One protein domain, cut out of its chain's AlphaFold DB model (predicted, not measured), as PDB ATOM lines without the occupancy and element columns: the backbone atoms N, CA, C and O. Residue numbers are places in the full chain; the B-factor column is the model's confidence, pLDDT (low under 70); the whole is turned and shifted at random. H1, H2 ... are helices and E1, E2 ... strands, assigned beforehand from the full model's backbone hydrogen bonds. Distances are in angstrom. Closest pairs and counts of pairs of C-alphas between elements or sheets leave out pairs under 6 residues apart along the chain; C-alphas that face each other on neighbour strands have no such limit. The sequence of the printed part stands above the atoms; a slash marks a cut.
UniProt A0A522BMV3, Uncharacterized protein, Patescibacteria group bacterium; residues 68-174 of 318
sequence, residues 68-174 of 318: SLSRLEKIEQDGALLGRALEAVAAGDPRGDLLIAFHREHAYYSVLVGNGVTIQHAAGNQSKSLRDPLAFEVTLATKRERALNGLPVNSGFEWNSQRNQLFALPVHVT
ATOM      1  N   SER A  68      52.795 -21.775  82.795       58.78
ATOM      2  CA  SER A  68      52.165 -20.760  83.649       58.78
ATOM      3  C   SER A  68      52.954 -20.531  84.943       58.78
ATOM      4  O   SER A  68      53.147 -19.385  85.327       58.78
ATOM      5  N   LEU A  69      53.481 -21.584  85.574       62.06
ATOM      6  CA  LEU A  69      54.294 -21.511  86.795       62.06
ATOM      7  C   LEU A  69      55.657 -20.857  86.545       62.06
ATOM      8  O   LEU A  69      56.032 -19.938  87.265       62.06
ATOM      9  N   SER A  70      56.357 -21.233  85.472       67.75
ATOM     10  CA  SER A  70      57.599 -20.545  85.072       67.75
ATOM     11  C   SER A  70      57.361 -19.077  84.703       67.75
ATOM     12  O   SER A  70      58.207 -18.219  84.957       67.75
ATOM     13  N   ARG A  71      56.188 -18.751  84.140       64.69
ATOM     14  CA  ARG A  71      55.768 -17.358  83.953       64.69
ATOM     15  C   ARG A  71      55.556 -16.652  85.287       64.69
ATOM     16  O   ARG A  71      55.982 -15.510  85.361       64.69
ATOM     17  N   LEU A  72      54.954 -17.305  86.288       62.91
ATOM     18  CA  LEU A  72      54.705 -16.769  87.636       62.91
ATOM     19  C   LEU A  72      56.002 -16.431  88.390       62.91
ATOM     20  O   LEU A  72      56.132 -15.314  88.877       62.91
ATOM     21  N   GLU A  73      56.991 -17.328  88.402       66.06
ATOM     22  CA  GLU A  73      58.314 -17.054  88.999       66.06
ATOM     23  C   GLU A  73      59.017 -15.875  88.314       66.06
ATOM     24  O   GLU A  73      59.657 -15.037  88.954       66.06
ATOM     25  N   LYS A  74      58.846 -15.754  86.992       69.38
ATOM     26  CA  LYS A  74      59.346 -14.602  86.245       69.38
ATOM     27  C   LYS A  74      58.650 -13.293  86.660       69.38
ATOM     28  O   LYS A  74      59.298 -12.255  86.652       69.38
ATOM     29  N   ILE A  75      57.380 -13.323  87.087       65.25
ATOM     30  CA  ILE A  75      56.655 -12.136  87.600       65.25
ATOM     31  C   ILE A  75      57.307 -11.605  88.857       65.25
ATOM     32  O   ILE A  75      57.489 -10.401  88.970       65.25
ATOM     33  N   GLU A  76      57.645 -12.479  89.804       63.56
ATOM     34  CA  GLU A  76      58.301 -12.050  91.039       63.56
ATOM     35  C   GLU A  76      59.630 -11.371  90.732       63.56
ATOM     36  O   GLU A  76      59.945 -10.314  91.279       63.56
ATOM     37  N   GLN A  77      60.394 -11.957  89.811       72.50
ATOM     38  CA  GLN A  77      61.680 -11.419  89.393       72.50
ATOM     39  C   GLN A  77      61.527 -10.080  88.664       72.50
ATOM     40  O   GLN A  77      62.248  -9.135  88.995       72.50
ATOM     41  N   ASP A  78      60.579  -9.979  87.728       74.94
ATOM     42  CA  ASP A  78      60.313  -8.784  86.922       74.94
ATOM     43  C   ASP A  78      59.682  -7.658  87.772       74.94
ATOM     44  O   ASP A  78      60.082  -6.500  87.669       74.94
ATOM     45  N   GLY A  79      58.755  -7.980  88.678       73.88
ATOM     46  CA  GLY A  79      58.145  -7.038  89.621       73.88
ATOM     47  C   GLY A  79      59.152  -6.507  90.642       73.88
ATOM     48  O   GLY A  79      59.277  -5.296  90.833       73.88
ATOM     49  N   ALA A  80      59.968  -7.389  91.230       76.31
ATOM     50  CA  ALA A  80      61.066  -6.968  92.098       76.31
ATOM     51  C   ALA A  80      62.119  -6.149  91.333       76.31
ATOM     52  O   ALA A  80      62.733  -5.243  91.900       76.31
ATOM     53  N   LEU A  81      62.338  -6.440  90.045       80.69
ATOM     54  CA  LEU A  81      63.212  -5.645  89.187       80.69
ATOM     55  C   LEU A  81      62.652  -4.236  88.966       80.69
ATOM     56  O   LEU A  81      63.426  -3.290  89.071       80.69
ATOM     57  N   LEU A  82      61.343  -4.082  88.740       81.31
ATOM     58  CA  LEU A  82      60.681  -2.774  88.635       81.31
ATOM     59  C   LEU A  82      60.814  -1.948  89.919       81.31
ATOM     60  O   LEU A  82      61.149  -0.766  89.857       81.31
ATOM     61  N   GLY A  83      60.622  -2.571  91.085       85.94
ATOM     62  CA  GLY A  83      60.836  -1.904  92.373       85.94
ATOM     63  C   GLY A  83      62.279  -1.418  92.546       85.94
ATOM     64  O   GLY A  83      62.508  -0.254  92.869       85.94
ATOM     65  N   ARG A  84      63.268  -2.273  92.249       87.19
ATOM     66  CA  ARG A  84      64.693  -1.893  92.298       87.19
ATOM     67  C   ARG A  84      65.050  -0.806  91.283       87.19
ATOM     68  O   ARG A  84      65.845   0.073  91.595       87.19
ATOM     69  N   ALA A  85      64.474  -0.870  90.086       88.50
ATOM     70  CA  ALA A  85      64.643   0.121  89.031       88.50
ATOM     71  C   ALA A  85      64.158   1.505  89.482       88.50
ATOM     72  O   ALA A  85      64.900   2.479  89.369       88.50
ATOM     73  N   LEU A  86      62.951   1.579  90.056       91.94
ATOM     74  CA  LEU A  86      62.406   2.805  90.641       91.94
ATOM     75  C   LEU A  86      63.339   3.368  91.715       91.94
ATOM     76  O   LEU A  86      63.712   4.536  91.659       91.94
ATOM     77  N   GLU A  87      63.746   2.533  92.670       92.69
ATOM     78  CA  GLU A  87      64.627   2.941  93.767       92.69
ATOM     79  C   GLU A  87      65.971   3.478  93.269       92.69
ATOM     80  O   GLU A  87      66.438   4.504  93.759       92.69
ATOM     81  N   ALA A  88      66.565   2.836  92.260       90.94
ATOM     82  CA  ALA A  88      67.861   3.226  91.715       90.94
ATOM     83  C   ALA A  88      67.878   4.656  91.147       90.94
ATOM     84  O   ALA A  88      68.913   5.321  91.216       90.94
ATOM     85  N   VAL A  89      66.757   5.138  90.597       92.56
ATOM     86  CA  VAL A  89      66.685   6.473  89.975       92.56
ATOM     87  C   VAL A  89      65.964   7.515  90.818       92.56
ATOM     88  O   VAL A  89      66.316   8.694  90.755       92.56
ATOM     89  N   ALA A  90      64.970   7.101  91.603       95.38
ATOM     90  CA  ALA A  90      64.074   8.005  92.313       95.38
ATOM     91  C   ALA A  90      64.492   8.269  93.767       95.38
ATOM     92  O   ALA A  90      64.076   9.285  94.324       95.38
ATOM     93  N   ALA A  91      65.337   7.421  94.369       95.19
ATOM     94  CA  ALA A  91      65.772   7.609  95.750       95.19
ATOM     95  C   ALA A  91      66.481   8.959  95.944       95.19
ATOM     96  O   ALA A  91      67.401   9.326  95.197       95.19
ATOM     97  N   GLY A  92      66.051   9.707  96.960       93.31
ATOM     98  CA  GLY A  92      66.552  11.041  97.287       93.31
ATOM     99  C   GLY A  92      66.041  12.164  96.375       93.31
ATOM    100  O   GLY A  92      66.613  13.259  96.393       93.31
ATOM    101  N   ASP A  93      65.027  11.918  95.538       95.94
ATOM    102  CA  ASP A  93      64.121  12.961  95.033       95.94
ATOM    103  C   ASP A  93      62.881  12.992  95.946       95.94
ATOM    104  O   ASP A  93      62.284  11.940  96.151       95.94
ATOM    105  N   PRO A  94      62.440  14.151  96.476       95.12
ATOM    106  CA  PRO A  94      61.326  14.190  97.429       95.12
ATOM    107  C   PRO A  94      60.028  13.557  96.915       95.12
ATOM    108  O   PRO A  94      59.289  12.944  97.681       95.12
ATOM    109  N   ARG A  95      59.732  13.694  95.616       95.25
ATOM    110  CA  ARG A  95      58.574  13.040  94.999       95.25
ATOM    111  C   ARG A  95      58.876  11.569  94.720       95.25
ATOM    112  O   ARG A  95      58.003  10.733  94.927       95.25
ATOM    113  N   GLY A  96      60.096  11.260  94.294       96.44
ATOM    114  CA  GLY A  96      60.595   9.897  94.132       96.44
ATOM    115  C   GLY A  96      60.454   9.038  95.386       96.44
ATOM    116  O   GLY A  96      59.897   7.948  95.310       96.44
ATOM    117  N   ASP A  97      60.859   9.558  96.543       96.88
ATOM    118  CA  ASP A  97      60.763   8.864  97.830       96.88
ATOM    119  C   ASP A  97      59.300   8.566  98.208       96.88
ATOM    120  O   ASP A  97      58.994   7.470  98.684       96.88
ATOM    121  N   LEU A  98      58.373   9.492  97.917       95.81
ATOM    122  CA  LEU A  98      56.933   9.261  98.084       95.81
ATOM    123  C   LEU A  98      56.423   8.137  97.176       95.81
ATOM    124  O   LEU A  98      55.668   7.283  97.637       95.81
ATOM    125  N   LEU A  99      56.833   8.113  95.904       95.88
ATOM    126  CA  LEU A  99      56.420   7.064  94.971       95.88
ATOM    127  C   LEU A  99      57.001   5.696  95.348       95.88
ATOM    128  O   LEU A  99      56.294   4.696  95.262       95.88
ATOM    129  N   ILE A 100      58.252   5.640  95.814       95.38
ATOM    130  CA  ILE A 100      58.876   4.405  96.315       95.38
ATOM    131  C   ILE A 100      58.080   3.850  97.498       95.38
ATOM    132  O   ILE A 100      57.756   2.660  97.512       95.38
ATOM    133  N   ALA A 101      57.749   4.698  98.477       93.56
ATOM    134  CA  ALA A 101      56.940   4.295  99.624       93.56
ATOM    135  C   ALA A 101      55.554   3.812  99.176       93.56
ATOM    136  O   ALA A 101      55.155   2.698  99.510       93.56
ATOM    137  N   PHE A 102      54.875   4.593  98.332       92.88
ATOM    138  CA  PHE A 102      53.564   4.252  97.789       92.88
ATOM    139  C   PHE A 102      53.557   2.894  97.071       92.88
ATOM    140  O   PHE A 102      52.717   2.041  97.351       92.88
ATOM    141  N   HIS A 103      54.533   2.651  96.198       91.31
ATOM    142  CA  HIS A 103      54.678   1.382  95.493       91.31
ATOM    143  C   HIS A 103      54.907   0.207  96.451       91.31
ATOM    144  O   HIS A 103      54.203  -0.794  96.371       91.31
ATOM    145  N   ARG A 104      55.849   0.332  97.396       88.88
ATOM    146  CA  ARG A 104      56.134  -0.726  98.382       88.88
ATOM    147  C   ARG A 104      54.928  -1.049  99.263       88.88
ATOM    148  O   ARG A 104      54.787  -2.183  99.716       88.88
ATOM    149  N   GLU A 105      54.095  -0.053  99.542       87.12
ATOM    150  CA  GLU A 105      52.986  -0.177 100.477       87.12
ATOM    151  C   GLU A 105      51.660  -0.608  99.856       87.12
ATOM    152  O   GLU A 105      50.843  -1.155 100.598       87.12
ATOM    153  N   HIS A 106      51.434  -0.345  98.566       88.12
ATOM    154  CA  HIS A 106      50.109  -0.472  97.947       88.12
ATOM    155  C   HIS A 106      50.091  -1.215  96.601       88.12
ATOM    156  O   HIS A 106      49.005  -1.529  96.106       88.12
ATOM    157  N   ALA A 107      51.247  -1.513  95.998       86.75
ATOM    158  CA  ALA A 107      51.293  -2.269  94.750       86.75
ATOM    159  C   ALA A 107      51.058  -3.769  94.989       86.75
ATOM    160  O   ALA A 107      51.603  -4.358  95.925       86.75
ATOM    161  N   TYR A 108      50.318  -4.407  94.085       83.62
ATOM    162  CA  TYR A 108      50.281  -5.863  93.935       83.62
ATOM    163  C   TYR A 108      50.499  -6.245  92.472       83.62
ATOM    164  O   TYR A 108      50.199  -5.463  91.577       83.62
ATOM    165  N   TYR A 109      51.028  -7.440  92.212       82.75
ATOM    166  CA  TYR A 109      51.481  -7.822  90.871       82.75
ATOM    167  C   TYR A 109      50.603  -8.886  90.222       82.75
ATOM    168  O   TYR A 109      50.090  -9.799  90.877       82.75
ATOM    169  N   SER A 110      50.495  -8.818  88.900       81.88
ATOM    170  CA  SER A 110      49.883  -9.864  88.086       81.88
ATOM    171  C   SER A 110      50.548  -9.988  86.716       81.88
ATOM    172  O   SER A 110      51.340  -9.137  86.304       81.88
ATOM    173  N   VAL A 111      50.218 -11.056  85.988       79.19
ATOM    174  CA  VAL A 111      50.502 -11.178  84.551       79.19
ATOM    175  C   VAL A 111      49.221 -11.349  83.771       79.19
ATOM    176  O   VAL A 111      48.351 -12.131  84.147       79.19
ATOM    177  N   LEU A 112      49.165 -10.689  82.618       80.50
ATOM    178  CA  LEU A 112      48.157 -10.935  81.601       80.50
ATOM    179  C   LEU A 112      48.565 -12.134  80.732       80.50
ATOM    180  O   LEU A 112      49.594 -12.096  80.069       80.50
ATOM    181  N   VAL A 113      47.749 -13.186  80.698       73.75
ATOM    182  CA  VAL A 113      47.939 -14.390  79.879       73.75
ATOM    183  C   VAL A 113      46.803 -14.513  78.862       73.75
ATOM    184  O   VAL A 113      45.624 -14.531  79.208       73.75
ATOM    185  N   GLY A 114      47.157 -14.648  77.581       69.81
ATOM    186  CA  GLY A 114      46.190 -14.894  76.506       69.81
ATOM    187  C   GLY A 114      45.132 -13.788  76.361       69.81
ATOM    188  O   GLY A 114      45.455 -12.599  76.369       69.81
ATOM    189  N   ASN A 115      43.866 -14.187  76.205       70.56
ATOM    190  CA  ASN A 115      42.734 -13.273  76.017       70.56
ATOM    191  C   ASN A 115      42.089 -12.921  77.367       70.56
ATOM    192  O   ASN A 115      41.031 -13.443  77.710       70.56
ATOM    193  N   GLY A 116      42.739 -12.046  78.134       64.44
ATOM    194  CA  GLY A 116      42.117 -11.372  79.278       64.44
ATOM    195  C   GLY A 116      42.232 -12.087  80.620       64.44
ATOM    196  O   GLY A 116      41.630 -11.630  81.587       64.44
ATOM    197  N   VAL A 117      42.994 -13.181  80.712       65.00
ATOM    198  CA  VAL A 117      43.213 -13.872  81.990       65.00
ATOM    199  C   VAL A 117      44.354 -13.185  82.725       65.00
ATOM    200  O   VAL A 117      45.491 -13.235  82.267       65.00
ATOM    201  N   THR A 118      44.077 -12.558  83.866       69.19
ATOM    202  CA  THR A 118      45.130 -12.106  84.779       69.19
ATOM    203  C   THR A 118      45.398 -13.179  85.825       69.19
ATOM    204  O   THR A 118      44.485 -13.664  86.492       69.19
ATOM    205  N   ILE A 119      46.661 -13.577  85.959       67.06
ATOM    206  CA  ILE A 119      47.103 -14.444  87.048       67.06
ATOM    207  C   ILE A 119      47.768 -13.541  88.077       67.06
ATOM    208  O   ILE A 119      48.834 -12.979  87.823       67.06
ATOM    209  N   GLN A 120      47.096 -13.357  89.211       71.25
ATOM    210  CA  GLN A 120      47.628 -12.578  90.323       71.25
ATOM    211  C   GLN A 120      48.768 -13.350  90.978       71.25
ATOM    212  O   GLN A 120      48.619 -14.529  91.306       71.25
ATOM    213  N   HIS A 121      49.902 -12.680  91.162       62.47
ATOM    214  CA  HIS A 121      51.028 -13.247  91.877       62.47
ATOM    215  C   HIS A 121      50.973 -12.825  93.346       62.47
ATOM    216  O   HIS A 121      50.892 -11.643  93.678       62.47
ATOM    217  N   ALA A 122      51.068 -13.806  94.238       49.88
ATOM    218  CA  ALA A 122      51.040 -13.634  95.682       49.88
ATOM    219  C   ALA A 122      52.388 -13.199  96.291       49.88
ATOM    220  O   ALA A 122      52.785 -13.717  97.329       49.88
ATOM    221  N   ALA A 123      53.107 -12.265  95.658       45.16
ATOM    222  CA  ALA A 123      54.385 -11.769  96.181       45.16
ATOM    223  C   ALA A 123      54.251 -10.336  96.696       45.16
ATOM    224  O   ALA A 123      53.823  -9.450  95.960       45.16
ATOM    225  N   GLY A 124      54.667 -10.126  97.949       45.59
ATOM    226  CA  GLY A 124      54.565  -8.853  98.669       45.59
ATOM    227  C   GLY A 124      53.319  -8.792  99.557       45.59
ATOM    228  O   GLY A 124      52.274  -9.300  99.169       45.59
ATOM    229  N   ASN A 125      53.468  -8.240 100.771       45.28
ATOM    230  CA  ASN A 125      52.484  -8.132 101.869       45.28
ATOM    231  C   ASN A 125      51.000  -8.301 101.465       45.28
ATOM    232  O   ASN A 125      50.232  -7.341 101.406       45.28
ATOM    233  N   GLN A 126      50.556  -9.550 101.295       46.22
ATOM    234  CA  GLN A 126      49.181  -9.901 100.925       46.22
ATOM    235  C   GLN A 126      48.138  -9.591 102.015       46.22
ATOM    236  O   GLN A 126      46.961  -9.913 101.857       46.22
ATOM    237  N   SER A 127      48.522  -8.964 103.133       43.38
ATOM    238  CA  SER A 127      47.566  -8.584 104.175       43.38
ATOM    239  C   SER A 127      46.898  -7.227 103.935       43.38
ATOM    240  O   SER A 127      45.883  -6.947 104.576       43.38
ATOM    241  N   LYS A 128      47.403  -6.380 103.025       51.34
ATOM    242  CA  LYS A 128      46.676  -5.173 102.603       51.34
ATOM    243  C   LYS A 128      45.719  -5.574 101.486       51.34
ATOM    244  O   LYS A 128      46.061  -5.627 100.314       51.34
ATOM    245  N   SER A 129      44.533  -6.003 101.910       52.75
ATOM    246  CA  SER A 129      43.490  -6.561 101.049       52.75
ATOM    247  C   SER A 129      43.166  -5.663  99.846       52.75
ATOM    248  O   SER A 129      43.318  -4.451  99.939       52.75
ATOM    249  N   LEU A 130      42.532  -6.224  98.808       59.31
ATOM    250  CA  LEU A 130      41.787  -5.493  97.758       59.31
ATOM    251  C   LEU A 130      40.791  -4.429  98.293       59.31
ATOM    252  O   LEU A 130      40.142  -3.742  97.512       59.31
ATOM    253  N   ARG A 131      40.611  -4.327  99.616       65.00
ATOM    254  CA  ARG A 131      39.816  -3.308 100.310       65.00
ATOM    255  C   ARG A 131      40.629  -2.070 100.714       65.00
ATOM    256  O   ARG A 131      40.026  -1.137 101.229       65.00
ATOM    257  N   ASP A 132      41.952  -2.059 100.540       77.69
ATOM    258  CA  ASP A 132      42.748  -0.837 100.677       77.69
ATOM    259  C   ASP A 132      42.377   0.110  99.519       77.69
ATOM    260  O   ASP A 132      42.596  -0.243  98.357       77.69
ATOM    261  N   PRO A 133      41.798   1.295  99.793       78.44
ATOM    262  CA  PRO A 133      41.398   2.236  98.747       78.44
ATOM    263  C   PRO A 133      42.581   2.772  97.925       78.44
ATOM    264  O   PRO A 133      42.361   3.330  96.848       78.44
ATOM    265  N   LEU A 134      43.809   2.606  98.425       84.00
ATOM    266  CA  LEU A 134      45.047   3.035  97.781       84.00
ATOM    267  C   LEU A 134      45.731   1.914  96.984       84.00
ATOM    268  O   LEU A 134      46.695   2.194  96.273       84.00
ATOM    269  N   ALA A 135      45.245   0.669  97.072       86.25
ATOM    270  CA  ALA A 135      45.837  -0.452  96.352       86.25
ATOM    271  C   ALA A 135      45.703  -0.301  94.829       86.25
ATOM    272  O   ALA A 135      44.653   0.101  94.309       86.25
ATOM    273  N   PHE A 136      46.759  -0.684  94.110       87.06
ATOM    274  CA  PHE A 136      46.794  -0.688  92.649       87.06
ATOM    275  C   PHE A 136      47.549  -1.905  92.105       87.06
ATOM    276  O   PHE A 136      48.474  -2.423  92.732       87.06
ATOM    277  N   GLU A 137      47.133  -2.367  90.930       87.12
ATOM    278  CA  GLU A 137      47.717  -3.527  90.260       87.12
ATOM    279  C   GLU A 137      48.858  -3.100  89.338       87.12
ATOM    280  O   GLU A 137      48.704  -2.172  88.548       87.12
ATOM    281  N   VAL A 138      49.977  -3.813  89.375       87.31
ATOM    282  CA  VAL A 138      51.032  -3.754  88.366       87.31
ATOM    283  C   VAL A 138      50.939  -5.020  87.518       87.31
ATOM    284  O   VAL A 138      51.319  -6.110  87.952       87.31
ATOM    285  N   THR A 139      50.431  -4.871  86.298       86.44
ATOM    286  CA  THR A 139      50.178  -5.983  85.377       86.44
ATOM    287  C   THR A 139      51.271  -6.073  84.331       86.44
ATOM    288  O   THR A 139      51.402  -5.219  83.451       86.44
ATOM    289  N   LEU A 140      52.023  -7.164  84.364       84.44
ATOM    290  CA  LEU A 140      53.010  -7.480  83.346       84.44
ATOM    291  C   LEU A 140      52.321  -8.119  82.125       84.44
ATOM    292  O   LEU A 140      51.674  -9.161  82.231       84.44
ATOM    293  N   ALA A 141      52.445  -7.502  80.951       82.38
ATOM    294  CA  ALA A 141      51.793  -7.962  79.720       82.38
ATOM    295  C   ALA A 141      52.706  -7.793  78.502       82.38
ATOM    296  O   ALA A 141      53.165  -6.689  78.231       82.38
ATOM    297  N   THR A 142      52.972  -8.851  77.733       81.06
ATOM    298  CA  THR A 142      53.738  -8.756  76.475       81.06
ATOM    299  C   THR A 142      53.001  -7.921  75.426       81.06
ATOM    300  O   THR A 142      51.779  -7.793  75.466       81.06
ATOM    301  N   LYS A 143      53.718  -7.430  74.400       81.50
ATOM    302  CA  LYS A 143      53.098  -6.744  73.248       81.50
ATOM    303  C   LYS A 143      51.966  -7.567  72.620       81.50
ATOM    304  O   LYS A 143      50.934  -7.016  72.253       81.50
ATOM    305  N   ARG A 144      52.133  -8.893  72.536       83.06
ATOM    306  CA  ARG A 144      51.102  -9.812  72.032       83.06
ATOM    307  C   ARG A 144      49.876  -9.841  72.944       83.06
ATOM    308  O   ARG A 144      48.765  -9.737  72.445       83.06
ATOM    309  N   GLU A 145      50.068  -9.991  74.253       83.88
ATOM    310  CA  GLU A 145      48.962 -10.000  75.221       83.88
ATOM    311  C   GLU A 145      48.228  -8.657  75.223       83.88
ATOM    312  O   GLU A 145      47.003  -8.635  75.182       83.88
ATOM    313  N   ARG A 146      48.947  -7.535  75.140       84.25
ATOM    314  CA  ARG A 146      48.332  -6.215  74.977       84.25
ATOM    315  C   ARG A 146      47.498  -6.112  73.699       84.25
ATOM    316  O   ARG A 146      46.328  -5.744  73.775       84.25
ATOM    317  N   ALA A 147      48.052  -6.533  72.559       84.44
ATOM    318  CA  ALA A 147      47.354  -6.520  71.272       84.44
ATOM    319  C   ALA A 147      46.040  -7.314  71.319       84.44
ATOM    320  O   ALA A 147      45.007  -6.838  70.854       84.44
ATOM    321  N   LEU A 148      46.074  -8.508  71.919       83.31
ATOM    322  CA  LEU A 148      44.906  -9.382  72.067       83.31
ATOM    323  C   LEU A 148      43.802  -8.775  72.940       83.31
ATOM    324  O   LEU A 148      42.642  -9.148  72.799       83.31
ATOM    325  N   ASN A 149      44.153  -7.838  73.821       81.06
ATOM    326  CA  ASN A 149      43.232  -7.194  74.752       81.06
ATOM    327  C   ASN A 149      42.903  -5.745  74.359       81.06
ATOM    328  O   ASN A 149      42.328  -5.011  75.159       81.06
ATOM    329  N   GLY A 150      43.265  -5.324  73.140       80.69
ATOM    330  CA  GLY A 150      43.020  -3.962  72.659       80.69
ATOM    331  C   GLY A 150      43.789  -2.884  73.430       80.69
ATOM    332  O   GLY A 150      43.399  -1.719  73.388       80.69
ATOM    333  N   LEU A 151      44.857  -3.265  74.134       80.25
ATOM    334  CA  LEU A 151      45.727  -2.352  74.867       80.25
ATOM    335  C   LEU A 151      46.824  -1.798  73.939       80.25
ATOM    336  O   LEU A 151      47.288  -2.513  73.040       80.25
ATOM    337  N   PRO A 152      47.291  -0.560  74.161       74.12
ATOM    338  CA  PRO A 152      48.460  -0.002  73.491       74.12
ATOM    339  C   PRO A 152      49.689  -0.926  73.536       74.12
ATOM    340  O   PRO A 152      50.192  -1.316  74.587       74.12
ATOM    341  N   VAL A 153      50.194  -1.283  72.350       73.56
ATOM    342  CA  VAL A 153      51.298  -2.253  72.176       73.56
ATOM    343  C   VAL A 153      52.685  -1.613  72.122       73.56
ATOM    344  O   VAL A 153      53.690  -2.314  72.230       73.56
ATOM    345  N   ASN A 154      52.741  -0.296  71.921       66.50
ATOM    346  CA  ASN A 154      53.986   0.453  71.745       66.50
ATOM    347  C   ASN A 154      54.399   1.233  73.002       66.50
ATOM    348  O   ASN A 154      55.510   1.748  73.041       66.50
ATOM    349  N   SER A 155      53.536   1.315  74.019       66.38
ATOM    350  CA  SER A 155      53.869   1.923  75.305       66.38
ATOM    351  C   SER A 155      54.594   0.906  76.191       66.38
ATOM    352  O   SER A 155      54.159  -0.239  76.335       66.38
ATOM    353  N   GLY A 156      55.729   1.303  76.775       72.00
ATOM    354  CA  GLY A 156      56.440   0.472  77.754       72.00
ATOM    355  C   GLY A 156      55.631   0.302  79.039       72.00
ATOM    356  O   GLY A 156      55.538  -0.800  79.585       72.00
ATOM    357  N   PHE A 157      54.979   1.387  79.451       82.38
ATOM    358  CA  PHE A 157      54.111   1.464  80.610       82.38
ATOM    359  C   PHE A 157      52.820   2.208  80.269       82.38
ATOM    360  O   PHE A 157      52.795   2.959  79.297       82.38
ATOM    361  N   GLU A 158      51.747   1.940  81.006       84.94
ATOM    362  CA  GLU A 158      50.461   2.615  80.817       84.94
ATOM    363  C   GLU A 158      49.603   2.524  82.076       84.94
ATOM    364  O   GLU A 158      49.292   1.424  82.546       84.94
ATOM    365  N   TRP A 159      49.177   3.672  82.593       86.75
ATOM    366  CA  TRP A 159      48.205   3.750  83.669       86.75
ATOM    367  C   TRP A 159      46.754   3.682  83.173       86.75
ATOM    368  O   TRP A 159      46.285   4.487  82.370       86.75
ATOM    369  N   ASN A 160      45.991   2.746  83.735       85.50
ATOM    370  CA  ASN A 160      44.549   2.639  83.582       85.50
ATOM    371  C   ASN A 160      43.848   3.064  84.882       85.50
ATOM    372  O   ASN A 160      43.636   2.265  85.801       85.50
ATOM    373  N   SER A 161      43.416   4.325  84.922       83.75
ATOM    374  CA  SER A 161      42.722   4.919  86.074       83.75
ATOM    375  C   SER A 161      41.335   4.324  86.356       83.75
ATOM    376  O   SER A 161      40.818   4.466  87.464       83.75
ATOM    377  N   GLN A 162      40.712   3.637  85.389       81.81
ATOM    378  CA  GLN A 162      39.427   2.958  85.603       81.81
ATOM    379  C   GLN A 162      39.590   1.702  86.454       81.81
ATOM    380  O   GLN A 162      38.720   1.390  87.266       81.81
ATOM    381  N   ARG A 163      40.694   0.980  86.248       80.62
ATOM    382  CA  ARG A 163      40.968  -0.306  86.895       80.62
ATOM    383  C   ARG A 163      41.971  -0.209  88.039       80.62
ATOM    384  O   ARG A 163      42.223  -1.222  88.676       80.62
ATOM    385  N   ASN A 164      42.517   0.981  88.306       84.81
ATOM    386  CA  ASN A 164      43.674   1.167  89.184       84.81
ATOM    387  C   ASN A 164      44.808   0.202  88.810       84.81
ATOM    388  O   ASN A 164      45.324  -0.532  89.653       84.81
ATOM    389  N   GLN A 165      45.135   0.161  87.521       86.94
ATOM    390  CA  GLN A 165      46.009  -0.853  86.952       86.94
ATOM    391  C   GLN A 165      47.091  -0.192  86.104       86.94
ATOM    392  O   GLN A 165      46.787   0.538  85.168       86.94
ATOM    393  N   LEU A 166      48.348  -0.467  86.420       88.31
ATOM    394  CA  LEU A 166      49.522  -0.039  85.676       88.31
ATOM    395  C   LEU A 166      50.017  -1.222  84.846       88.31
ATOM    396  O   LEU A 166      50.507  -2.213  85.383       88.31
ATOM    397  N   PHE A 167      49.899  -1.132  83.527       86.69
ATOM    398  CA  PHE A 167      50.441  -2.138  82.626       86.69
ATOM    399  C   PHE A 167      51.920  -1.876  82.365       86.69
ATOM    400  O   PHE A 167      52.286  -0.781  81.955       86.69
ATOM    401  N   ALA A 168      52.762  -2.901  82.471       83.75
ATOM    402  CA  ALA A 168      54.184  -2.836  82.129       83.75
ATOM    403  C   ALA A 168      54.569  -3.970  81.161       83.75
ATOM    404  O   ALA A 168      54.039  -5.079  81.242       83.75
ATOM    405  N   LEU A 169      55.437  -3.701  80.183       75.56
ATOM    406  CA  LEU A 169      55.951  -4.741  79.282       75.56
ATOM    407  C   LEU A 169      57.005  -5.623  80.013       75.56
ATOM    408  O   LEU A 169      57.978  -5.081  80.528       75.56
ATOM    409  N   PRO A 170      56.892  -6.971  80.003       61.66
ATOM    410  CA  PRO A 170      57.747  -7.898  80.768       61.66
ATOM    411  C   PRO A 170      59.100  -8.237  80.127       61.66
ATOM    412  O   PRO A 170      59.827  -9.093  80.627       61.66
ATOM    413  N   VAL A 171      59.422  -7.714  78.942       50.50
ATOM    414  CA  VAL A 171      60.560  -8.259  78.181       50.50
ATOM    415  C   VAL A 171      61.886  -7.711  78.690       50.50
ATOM    416  O   VAL A 171      62.746  -8.505  79.039       50.50
ATOM    417  N   HIS A 172      62.060  -6.399  78.772       48.25
ATOM    418  CA  HIS A 172      63.302  -5.739  79.164       48.25
ATOM    419  C   HIS A 172      62.944  -4.285  79.424       48.25
ATOM    420  O   HIS A 172      62.806  -3.522  78.475       48.25
ATOM    421  N   VAL A 173      62.689  -3.945  80.681       48.28
ATOM    422  CA  VAL A 173      62.196  -2.635  81.108       48.28
ATOM    423  C   VAL A 173      63.286  -1.576  80.911       48.28
ATOM    424  O   VAL A 173      63.912  -1.173  81.881       48.28
ATOM    425  N   THR A 174      63.584  -1.228  79.652       54.56
ATOM    426  CA  THR A 174      64.697  -0.354  79.255       54.56
ATOM    427  C   THR A 174      66.000  -0.772  79.987       54.56
ATOM    428  O   THR A 174      66.125  -1.909  80.462       54.56
TER     429      THR A 174
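Overview. This is residues 68 to 174 of the 318 residues of an uncharacterized protein of Patescibacteria group bacterium (UniProt A0A522BMV3). A strongly twisted sheet of five short strands has the long helix H1 slanting over one face, while H2 folds back from the far end of H1 as a helical hairpin and runs straight into strand E1. The short helix H3 sits at one end of the sheet, near the end of E1, and the long loop 122 to 135 joins E2 to E3. The printed part has 107 residues, with three named helices and five named strands in the order H1 H2 E1 E2 E3 H3 E4 E5. The mixed sheet runs E2 E1 E3 E5 E4, and the class is mixed, helices and strands. The whole is compact, with a radius of gyration of the C-alphas of 13.6 A and spans of 38 by 30 by 29 A.

Along the chain. H1, residues 68 to 90, begins with C-alpha 68 at (52.165, -20.760, 83.649) and is 32.3 A long. H2, residues 94 to 106, is 18.5 A long and ends with C-alpha 106 at (50.109, -0.472, 97.947). E1, residues 107 to 113, measures 19.5 A. E2 is residues 117 to 121, E3 residues 136 to 140 and H3 residues 143 to 148. E4 is residues 157 to 160; E5, residues 165 to 168, ends with C-alpha 168 at (54.184, -2.836, 82.129).

Arrangement. H1 is on the sheet at a height of 9.0 A, over E1 and E3 and only just not over E2, where 2 of its C-alphas fall. It runs slantwise to the strands, at 43 degrees to E1 on the local plane; its closest C-alphas to E1 are those of Gly 79 and Tyr 109, 6.8 A apart. With residues 83 to 90 alone H1 touches H2, the closest C-alphas being those of Ala 90 and Gly 96, 4.4 A apart, at a shallow tilt of 23 degrees, opposite ways. The domain has two layers, that is, helices on one face of a sheet: H1 and H2 on one face of the sheet E2 E1 E3 E5 E4. E1 and E3 are parallel, with N 110 and O 138 3.0 A apart. The hairpin E1 and E2 is antiparallel, with N 119 and O 111 2.9 A apart. E3 and E5 are parallel, with N 166 and O 137 2.7 A apart; the hairpin E4 and E5 is antiparallel, with N 160 and O 165 2.7 A apart. H3 is on the sheet, over none of the strands, but only just: 2 of its C-alphas fall on E1. H3 is apart from H1 and H2. Every O i to N i+4 pair is within hydrogen-bond range in H1 and H3, and 8 of 9 are in H2.

Size, cuts and confidence. The C-alphas farthest apart are those of Gly 92 and Asn 115, 40.1 A. The printed part has no cut. The link E2 to E3 is long, with 14 residues. Mean pLDDT of the printed part is 77.1; 32 residues are under 70, among them residues 68 to 76, 121 to 131 and 170 to 174.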